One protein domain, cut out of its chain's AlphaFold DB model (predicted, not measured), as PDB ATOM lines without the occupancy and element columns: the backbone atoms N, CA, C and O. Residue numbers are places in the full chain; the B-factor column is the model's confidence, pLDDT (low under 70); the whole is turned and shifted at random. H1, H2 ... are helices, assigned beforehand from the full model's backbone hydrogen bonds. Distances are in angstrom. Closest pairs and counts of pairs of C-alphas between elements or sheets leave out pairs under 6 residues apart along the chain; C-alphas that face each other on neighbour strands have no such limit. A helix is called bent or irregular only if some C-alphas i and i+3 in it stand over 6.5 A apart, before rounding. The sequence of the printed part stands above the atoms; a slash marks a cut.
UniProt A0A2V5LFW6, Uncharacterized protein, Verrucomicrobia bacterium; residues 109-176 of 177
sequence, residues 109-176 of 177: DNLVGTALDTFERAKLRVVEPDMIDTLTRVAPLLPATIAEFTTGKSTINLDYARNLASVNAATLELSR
ATOM      1  N   ASP A 109     -28.237 -18.489  59.914       93.81
ATOM      2  CA  ASP A 109     -28.654 -19.836  59.515       93.81
ATOM      3  C   ASP A 109     -29.494 -19.812  58.235       93.81
ATOM      4  O   ASP A 109     -29.319 -20.659  57.362       93.81
ATOM      5  N   ASN A 110     -30.357 -18.802  58.076       92.25
ATOM      6  CA  ASN A 110     -31.162 -18.647  56.864       92.25
ATOM      7  C   ASN A 110     -30.295 -18.288  55.656       92.25
ATOM      8  O   ASN A 110     -30.501 -18.844  54.584       92.25
ATOM      9  N   LEU A 111     -29.318 -17.392  55.818       91.62
ATOM     10  CA  LEU A 111     -28.425 -17.003  54.726       91.62
ATOM     11  C   LEU A 111     -27.560 -18.185  54.260       91.62
ATOM     12  O   LEU A 111     -27.472 -18.455  53.060       91.62
ATOM     13  N   VAL A 112     -26.962 -18.914  55.208       94.50
ATOM     14  CA  VAL A 112     -26.193 -20.138  54.926       94.50
ATOM     15  C   VAL A 112     -27.094 -21.195  54.287       94.50
ATOM     16  O   VAL A 112     -26.717 -21.800  53.282       94.50
ATOM     17  N   GLY A 113     -28.308 -21.369  54.812       94.38
ATOM     18  CA  GLY A 113     -29.316 -22.272  54.266       94.38
ATOM     19  C   GLY A 113     -29.676 -21.947  52.817       94.38
ATOM     20  O   GLY A 113     -29.671 -22.848  51.984       94.38
ATOM     21  N   THR A 114     -29.907 -20.674  52.476       93.25
ATOM     22  CA  THR A 114     -30.196 -20.244  51.096       93.25
ATOM     23  C   THR A 114     -29.045 -20.566  50.145       93.25
ATOM     24  O   THR A 114     -29.288 -21.040  49.034       93.25
ATOM     25  N   ALA A 115     -27.796 -20.344  50.561       92.81
ATOM     26  CA  ALA A 115     -26.631 -20.654  49.736       92.81
ATOM     27  C   ALA A 115     -26.496 -22.165  49.472       92.81
ATOM     28  O   ALA A 115     -26.316 -22.578  48.325       92.81
ATOM     29  N   LEU A 116     -26.635 -22.988  50.516       94.50
ATOM     30  CA  LEU A 116     -26.551 -24.447  50.406       94.50
ATOM     31  C   LEU A 116     -27.713 -25.036  49.594       94.50
ATOM     32  O   LEU A 116     -27.473 -25.834  48.692       94.50
ATOM     33  N   ASP A 117     -28.951 -24.604  49.849       91.56
ATOM     34  CA  ASP A 117     -30.133 -25.033  49.087       91.56
ATOM     35  C   ASP A 117     -30.009 -24.658  47.603       91.56
ATOM     36  O   ASP A 117     -30.285 -25.472  46.723       91.56
ATOM     37  N   THR A 118     -29.501 -23.457  47.303       90.25
ATOM     38  CA  THR A 118     -29.229 -23.037  45.919       90.25
ATOM     39  C   THR A 118     -28.204 -23.951  45.251       90.25
ATOM     40  O   THR A 118     -28.388 -24.322  44.091       90.25
ATOM     41  N   PHE A 119     -27.139 -24.332  45.961       88.75
ATOM     42  CA  PHE A 119     -26.114 -25.226  45.428       88.75
ATOM     43  C   PHE A 119     -26.665 -26.634  45.166       88.75
ATOM     44  O   PHE A 119     -26.412 -27.202  44.105       88.75
ATOM     45  N   GLU A 120     -27.480 -27.175  46.073       89.50
ATOM     46  CA  GLU A 120     -28.158 -28.458  45.859       89.50
ATOM     47  C   GLU A 120     -29.124 -28.402  44.666       89.50
ATOM     48  O   GLU A 120     -29.096 -29.273  43.797       89.50
ATOM     49  N   ARG A 121     -29.910 -27.329  44.529       84.75
ATOM     50  CA  ARG A 121     -30.770 -27.117  43.351       84.75
ATOM     51  C   ARG A 121     -29.978 -26.969  42.060       84.75
ATOM     52  O   ARG A 121     -30.444 -27.415  41.016       84.75
ATOM     53  N   ALA A 122     -28.803 -26.343  42.109       84.75
ATOM     54  CA  ALA A 122     -27.927 -26.236  40.951       84.75
ATOM     55  C   ALA A 122     -27.454 -27.621  40.492       84.75
ATOM     56  O   ALA A 122     -27.508 -27.894  39.299       84.75
ATOM     57  N   LYS A 123     -27.098 -28.524  41.418       82.50
ATOM     58  CA  LYS A 123     -26.776 -29.924  41.082       82.50
ATOM     59  C   LYS A 123     -27.957 -30.649  40.443       82.50
ATOM     60  O   LYS A 123     -27.769 -31.355  39.460       82.50
ATOM     61  N   LEU A 124     -29.174 -30.440  40.956       81.00
ATOM     62  CA  LEU A 124     -30.386 -31.044  40.388       81.00
ATOM     63  C   LEU A 124     -30.682 -30.581  38.952       81.00
ATOM     64  O   LEU A 124     -31.337 -31.306  38.212       81.00
ATOM     65  N   ARG A 125     -30.192 -29.406  38.533       73.06
ATOM     66  CA  ARG A 125     -30.316 -28.923  37.144       73.06
ATOM     67  C   ARG A 125     -29.348 -29.596  36.166       73.06
ATOM     68  O   ARG A 125     -29.500 -29.388  34.973       73.06
ATOM     69  N   VAL A 126     -28.379 -30.371  36.657       71.31
ATOM     70  CA  VAL A 126     -27.424 -31.157  35.845       71.31
ATOM     71  C   VAL A 126     -27.916 -32.604  35.668       71.31
ATOM     72  O   VAL A 126     -27.179 -33.479  35.230       71.31
ATOM     73  N   VAL A 127     -29.162 -32.894  36.058       77.94
ATOM     74  CA  VAL A 127     -29.783 -34.195  35.803       77.94
ATOM     75  C   VAL A 127     -30.211 -34.239  34.340       77.94
ATOM     76  O   VAL A 127     -31.168 -33.575  33.948       77.94
ATOM     77  N   GLU A 128     -29.490 -35.033  33.558       76.94
ATOM     78  CA  GLU A 128     -29.740 -35.219  32.133       76.94
ATOM     79  C   GLU A 128     -30.809 -36.307  31.880       76.94
ATOM     80  O   GLU A 128     -31.015 -37.198  32.719       76.94
ATOM     81  N   PRO A 129     -31.517 -36.269  30.733       76.25
ATOM     82  CA  PRO A 129     -32.544 -37.257  30.399       76.25
ATOM     83  C   PRO A 129     -32.049 -38.713  30.407       76.25
ATOM     84  O   PRO A 129     -32.780 -39.609  30.821       76.25
ATOM     85  N   ASP A 130     -30.804 -38.971  30.009       80.06
ATOM     86  CA  ASP A 130     -30.191 -40.307  30.033       80.06
ATOM     87  C   ASP A 130     -30.048 -40.867  31.462       80.06
ATOM     88  O   ASP A 130     -30.248 -42.059  31.692       80.06
ATOM     89  N   MET A 131     -29.790 -40.006  32.449       81.31
ATOM     90  CA  MET A 131     -29.752 -40.386  33.863       81.31
ATOM     91  C   MET A 131     -31.139 -40.797  34.369       81.31
ATOM     92  O   MET A 131     -31.255 -41.728  35.167       81.31
ATOM     93  N   ILE A 132     -32.200 -40.138  33.896       78.69
ATOM     94  CA  ILE A 132     -33.588 -40.442  34.273       78.69
ATOM     95  C   ILE A 132     -34.088 -41.716  33.572       78.69
ATOM     96  O   ILE A 132     -34.862 -42.463  34.171       78.69
ATOM     97  N   ASP A 133     -33.620 -42.015  32.358       76.81
ATOM     98  CA  ASP A 133     -33.972 -43.243  31.626       76.81
ATOM     99  C   ASP A 133     -33.563 -44.521  32.383       76.81
ATOM    100  O   ASP A 133     -34.259 -45.537  32.354       76.81
ATOM    101  N   THR A 134     -32.499 -44.448  33.193       80.56
ATOM    102  CA  THR A 134     -32.098 -45.552  34.087       80.56
ATOM    103  C   THR A 134     -33.113 -45.846  35.201       80.56
ATOM    104  O   THR A 134     -33.098 -46.921  35.806       80.56
ATOM    105  N   LEU A 135     -34.031 -44.914  35.477       80.94
ATOM    106  CA  LEU A 135     -35.042 -45.017  36.517       80.94
ATOM    107  C   LEU A 135     -36.380 -45.453  35.893       80.94
ATOM    108  O   LEU A 135     -37.262 -44.642  35.611       80.94
ATOM    109  N   THR A 136     -36.576 -46.767  35.743       73.50
ATOM    110  CA  THR A 136     -37.710 -47.392  35.018       73.50
ATOM    111  C   THR A 136     -39.101 -46.840  35.364       73.50
ATOM    112  O   THR A 136     -39.992 -46.821  34.521       73.50
ATOM    113  N   ARG A 137     -39.324 -46.385  36.604       75.25
ATOM    114  CA  ARG A 137     -40.635 -45.876  37.057       75.25
ATOM    115  C   ARG A 137     -40.911 -44.422  36.659       75.25
ATOM    116  O   ARG A 137     -42.052 -43.984  36.765       75.25
ATOM    117  N   VAL A 138     -39.885 -43.681  36.250       73.00
ATOM    118  CA  VAL A 138     -39.973 -42.260  35.873       73.00
ATOM    119  C   VAL A 138     -39.525 -42.000  34.436       73.00
ATOM    120  O   VAL A 138     -39.826 -40.932  33.918       73.00
ATOM    121  N   ALA A 139     -38.931 -42.983  33.752       76.31
ATOM    122  CA  ALA A 139     -38.659 -42.931  32.314       76.31
ATOM    123  C   ALA A 139     -39.871 -42.481  31.454       76.31
ATOM    124  O   ALA A 139     -39.695 -41.667  30.549       76.31
ATOM    125  N   PRO A 140     -41.134 -42.864  31.755       78.19
ATOM    126  CA  PRO A 140     -42.296 -42.370  31.001       78.19
ATOM    127  C   PRO A 140     -42.543 -40.855  31.123       78.19
ATOM    128  O   PRO A 140     -43.320 -40.295  30.352       78.19
ATOM    129  N   LEU A 141     -41.908 -40.196  32.097       76.06
ATOM    130  CA  LEU A 141     -41.956 -38.751  32.311       76.06
ATOM    131  C   LEU A 141     -40.794 -38.009  31.643       76.06
ATOM    132  O   LEU A 141     -40.754 -36.786  31.731       76.06
ATOM    133  N   LEU A 142     -39.876 -38.696  30.956       78.00
ATOM    134  CA  LEU A 142     -38.762 -38.059  30.244       78.00
ATOM    135  C   LEU A 142     -39.203 -36.926  29.310       78.00
ATOM    136  O   LEU A 142     -38.603 -35.854  29.380       78.00
ATOM    137  N   PRO A 143     -40.281 -37.061  28.510       76.75
ATOM    138  CA  PRO A 143     -40.733 -35.957  27.668       76.75
ATOM    139  C   PRO A 143     -41.155 -34.713  28.471       76.75
ATOM    140  O   PRO A 143     -41.076 -33.603  27.957       76.75
ATOM    141  N   ALA A 144     -41.536 -34.860  29.747       75.81
ATOM    142  CA  ALA A 144     -41.857 -33.733  30.625       75.81
ATOM    143  C   ALA A 144     -40.629 -32.884  31.001       75.81
ATOM    144  O   ALA A 144     -40.798 -31.747  31.425       75.81
ATOM    145  N   THR A 145     -39.408 -33.409  30.842       74.44
ATOM    146  CA  THR A 145     -38.161 -32.667  31.117       74.44
ATOM    147  C   THR A 145     -37.788 -31.682  30.008       74.44
ATOM    148  O   THR A 145     -37.046 -30.738  30.264       74.44
ATOM    149  N   ILE A 146     -38.330 -31.873  28.801       72.75
ATOM    150  CA  ILE A 146     -38.064 -31.044  27.611       72.75
ATOM    151  C   ILE A 146     -39.314 -30.333  27.075       72.75
ATOM    152  O   ILE A 146     -39.210 -29.492  26.188       72.75
ATOM    153  N   ALA A 147     -40.500 -30.682  27.574       68.94
ATOM    154  CA  ALA A 147     -41.751 -30.072  27.149       68.94
ATOM    155  C   ALA A 147     -41.990 -28.718  27.826       68.94
ATOM    156  O   ALA A 147     -41.643 -28.508  28.988       68.94
ATOM    157  N   GLU A 148     -42.662 -27.820  27.109       63.88
ATOM    158  CA  GLU A 148     -43.146 -26.566  27.680       63.88
ATOM    159  C   GLU A 148     -44.144 -26.838  28.816       63.88
ATOM    160  O   GLU A 148     -45.060 -27.657  28.681       63.88
ATOM    161  N   PHE A 149     -43.987 -26.148  29.951       60.47
ATOM    162  CA  PHE A 149     -44.929 -26.263  31.061       60.47
ATOM    163  C   PHE A 149     -46.062 -25.242  30.916       60.47
ATOM    164  O   PHE A 149     -45.838 -24.064  30.649       60.47
ATOM    165  N   THR A 150     -47.298 -25.685  31.145       59.47
ATOM    166  CA  THR A 150     -48.480 -24.818  31.199       59.47
ATOM    167  C   THR A 150     -49.245 -25.047  32.495       59.47
ATOM    168  O   THR A 150     -49.375 -26.174  32.973       59.47
ATOM    169  N   THR A 151     -49.757 -23.974  33.090       55.19
ATOM    170  CA  THR A 151     -50.554 -24.022  34.325       55.19
ATOM    171  C   THR A 151     -52.063 -24.084  34.050       55.19
ATOM    172  O   THR A 151     -52.854 -24.260  34.979       55.19
ATOM    173  N   GLY A 152     -52.487 -23.959  32.785       53.91
ATOM    174  CA  GLY A 152     -53.893 -23.904  32.382       53.91
ATOM    175  C   GLY A 152     -54.442 -25.239  31.866       53.91
ATOM    176  O   GLY A 152     -53.929 -25.802  30.904       53.91
ATOM    177  N   LYS A 153     -55.569 -25.699  32.430       51.41
ATOM    178  CA  LYS A 153     -56.292 -26.917  31.992       51.41
ATOM    179  C   LYS A 153     -57.051 -26.773  30.658       51.41
ATOM    180  O   LYS A 153     -57.689 -27.727  30.229       51.41
ATOM    181  N   SER A 154     -57.019 -25.599  30.023       47.62
ATOM    182  CA  SER A 154     -57.799 -25.288  28.809       47.62
ATOM    183  C   SER A 154     -57.079 -25.586  27.492       47.62
ATOM    184  O   SER A 154     -57.549 -25.175  26.437       47.62
ATOM    185  N   THR A 155     -55.941 -26.276  27.524       51.16
ATOM    186  CA  THR A 155     -55.167 -26.604  26.319       51.16
ATOM    187  C   THR A 155     -55.086 -28.119  26.140       51.16
ATOM    188  O   THR A 155     -55.097 -28.856  27.121       51.16
ATOM    189  N   ILE A 156     -54.983 -28.594  24.892       53.41
ATOM    190  CA  ILE A 156     -54.783 -30.017  24.516       53.41
ATOM    191  C   ILE A 156     -53.403 -30.568  24.958       53.41
ATOM    192  O   ILE A 156     -53.014 -31.677  24.606       53.41
ATOM    193  N   ASN A 157     -52.656 -29.800  25.751       55.75
ATOM    194  CA  ASN A 157     -51.259 -30.048  26.062       55.75
ATOM    195  C   ASN A 157     -51.008 -31.352  26.834       55.75
ATOM    196  O   ASN A 157     -51.889 -31.912  27.490       55.75
ATOM    197  N   LEU A 158     -49.755 -31.806  26.720       56.53
ATOM    198  CA  LEU A 158     -49.226 -33.078  27.205       56.53
ATOM    199  C   LEU A 158     -49.323 -33.214  28.736       56.53
ATOM    200  O   LEU A 158     -48.368 -32.984  29.473       56.53
ATOM    201  N   ASP A 159     -50.489 -33.632  29.225       66.06
ATOM    202  CA  ASP A 159     -50.685 -34.076  30.606       66.06
ATOM    203  C   ASP A 159     -50.052 -35.467  30.800       66.06
ATOM    204  O   ASP A 159     -50.720 -36.505  30.764       66.06
ATOM    205  N   TYR A 160     -48.728 -35.494  30.991       68.62
ATOM    206  CA  TYR A 160     -47.950 -36.724  31.187       68.62
ATOM    207  C   TYR A 160     -48.380 -37.524  32.428       68.62
ATOM    208  O   TYR A 160     -48.142 -38.734  32.491       68.62
ATOM    209  N   ALA A 161     -49.075 -36.894  33.388       69.50
ATOM    210  CA  ALA A 161     -49.614 -37.576  34.563       69.50
ATOM    211  C   ALA A 161     -50.669 -38.630  34.194       69.50
ATOM    212  O   ALA A 161     -50.758 -39.672  34.847       69.50
ATOM    213  N   ARG A 162     -51.426 -38.416  33.110       68.88
ATOM    214  CA  ARG A 162     -52.398 -39.401  32.605       68.88
ATOM    215  C   ARG A 162     -51.734 -40.643  32.016       68.88
ATOM    216  O   ARG A 162     -52.304 -41.730  32.100       68.88
ATOM    217  N   ASN A 163     -50.524 -40.501  31.474       66.06
ATOM    218  CA  ASN A 163     -49.788 -41.598  30.843       66.06
ATOM    219  C   ASN A 163     -49.105 -42.519  31.866       66.06
ATOM    220  O   ASN A 163     -48.857 -43.686  31.580       66.06
ATOM    221  N   LEU A 164     -48.849 -42.040  33.087       71.19
ATOM    222  CA  LEU A 164     -48.253 -42.856  34.151       71.19
ATOM    223  C   LEU A 164     -49.093 -44.091  34.488       71.19
ATOM    224  O   LEU A 164     -48.534 -45.161  34.719       71.19
ATOM    225  N   ALA A 165     -50.422 -43.971  34.530       69.31
ATOM    226  CA  ALA A 165     -51.291 -45.096  34.872       69.31
ATOM    227  C   ALA A 165     -51.306 -46.170  33.772       69.31
ATOM    228  O   ALA A 165     -51.224 -47.359  34.080       69.31
ATOM    229  N   SER A 166     -51.363 -45.760  32.499       67.88
ATOM    230  CA  SER A 166     -51.379 -46.677  31.353       67.88
ATOM    231  C   SER A 166     -50.027 -47.356  31.136       67.88
ATOM    232  O   SER A 166     -49.981 -48.570  30.937       67.88
ATOM    233  N   VAL A 167     -48.924 -46.609  31.243       67.50
ATOM    234  CA  VAL A 167     -47.575 -47.164  31.081       67.50
ATOM    235  C   VAL A 167     -47.228 -48.098  32.238       67.50
ATOM    236  O   VAL A 167     -46.818 -49.225  31.986       67.50
ATOM    237  N   ASN A 168     -47.480 -47.711  33.495       69.44
ATOM    238  CA  ASN A 168     -47.199 -48.591  34.637       69.44
ATOM    239  C   ASN A 168     -48.005 -49.900  34.581       69.44
ATOM    240  O   ASN A 168     -47.474 -50.948  34.946       69.44
ATOM    241  N   ALA A 169     -49.260 -49.861  34.117       69.69
ATOM    242  CA  ALA A 169     -50.064 -51.066  33.922       69.69
ATOM    243  C   ALA A 169     -49.445 -51.995  32.862       69.69
ATOM    244  O   ALA A 169     -49.274 -53.185  33.120       69.69
ATOM    245  N   ALA A 170     -49.027 -51.449  31.715       66.69
ATOM    246  CA  ALA A 170     -48.379 -52.218  30.651       66.69
ATOM    247  C   ALA A 170     -47.006 -52.786  31.072       66.69
ATOM    248  O   ALA A 170     -46.700 -53.946  30.797       66.69
ATOM    249  N   THR A 171     -46.189 -52.010  31.793       64.88
ATOM    250  CA  THR A 171     -44.887 -52.463  32.314       64.88
ATOM    251  C   THR A 171     -45.043 -53.588  33.344       64.88
ATOM    252  O   THR A 171     -44.256 -54.535  33.346       64.88
ATOM    253  N   LEU A 172     -46.078 -53.536  34.193       63.88
ATOM    254  CA  LEU A 172     -46.388 -54.599  35.157       63.88
ATOM    255  C   LEU A 172     -46.809 -55.913  34.482       63.88
ATOM    256  O   LEU A 172     -46.497 -56.981  35.007       63.88
ATOM    257  N   GLU A 173     -47.496 -55.859  33.339       67.50
ATOM    258  CA  GLU A 173     -47.838 -57.061  32.566       67.50
ATOM    259  C   GLU A 173     -46.621 -57.673  31.861       67.50
ATOM    260  O   GLU A 173     -46.485 -58.896  31.824       67.50
ATOM    261  N   LEU A 174     -45.703 -56.839  31.362       60.41
ATOM    262  CA  LEU A 174     -44.461 -57.284  30.719       60.41
ATOM    263  C   LEU A 174     -43.462 -57.898  31.712       60.41
ATOM    264  O   LEU A 174     -42.777 -58.850  31.364       60.41
ATOM    265  N   SER A 175     -43.414 -57.407  32.955       58.44
ATOM    266  CA  SER A 175     -42.542 -57.936  34.018       58.44
ATOM    267  C   SER A 175     -43.070 -59.220  34.686       58.44
ATOM    268  O   SER A 175     -42.401 -59.761  35.568       58.44
ATOM    269  N   ARG A 176     -44.280 -59.680  34.338       56.00
ATOM    270  CA  ARG A 176     -44.920 -60.892  34.890       56.00
ATOM    271  C   ARG A 176     -44.771 -62.138  34.001       56.00
ATOM    272  O   ARG A 176     -45.311 -63.184  34.359       56.00
TER     273      ARG A 176
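This is residues 109 to 176 of the 177 residues of an uncharacterized protein of Verrucomicrobia bacterium (UniProt A0A2V5LFW6). A free helical arm, H1, sticks out from a thin body in which H3 and H4 form a hairpin and short H2 packs on H3. Residues 151 to 156 of the loop joining H3 to H4 also stick out. The printed part has 68 residues, with helices H1 to H4 in chain order and no named strand: all helix, and only just extended, close to loose, with a radius of gyration of the C-alphas of 16.6 A and spans of 49 by 36 by 20 A.

H1, residues 109 to 124, starts at C-alpha 109 (-28.654, -19.836, 59.515) and is 22.2 A long. H2 is residues 129 to 133, 6.3 A. H3, residues 139 to 145, 10.3 A, is irregular: C-alphas 140 and 143 are 7.4 A apart. H4, residues 160 to 174, 20.9 A, ends at C-alpha 174 (-44.461, -57.284, 30.719).

H1 touches no helix. H2 touches H3, closest C-alphas Asp 133 and Ala 139, 4.7 A. H3 and H4, a helical hairpin, touch at Leu 141 and Tyr 160, their closest C-alphas, 6.4 A, at a shallow tilt of 19 degrees, opposite ways. Every O i to N i+4 pair is within hydrogen-bond range in H1 and H2, 9 of 11 in H4, and 0 of 3 in H3, where 3 of 4 O i to N i+3 pairs are.

The C-alphas farthest apart, Leu 111 and Arg 176, are 50.9 A apart. The printed part has no cut; the H3 to H4 link is long. pLDDT is under 70 at residues 147 to 163 and 165 to 176.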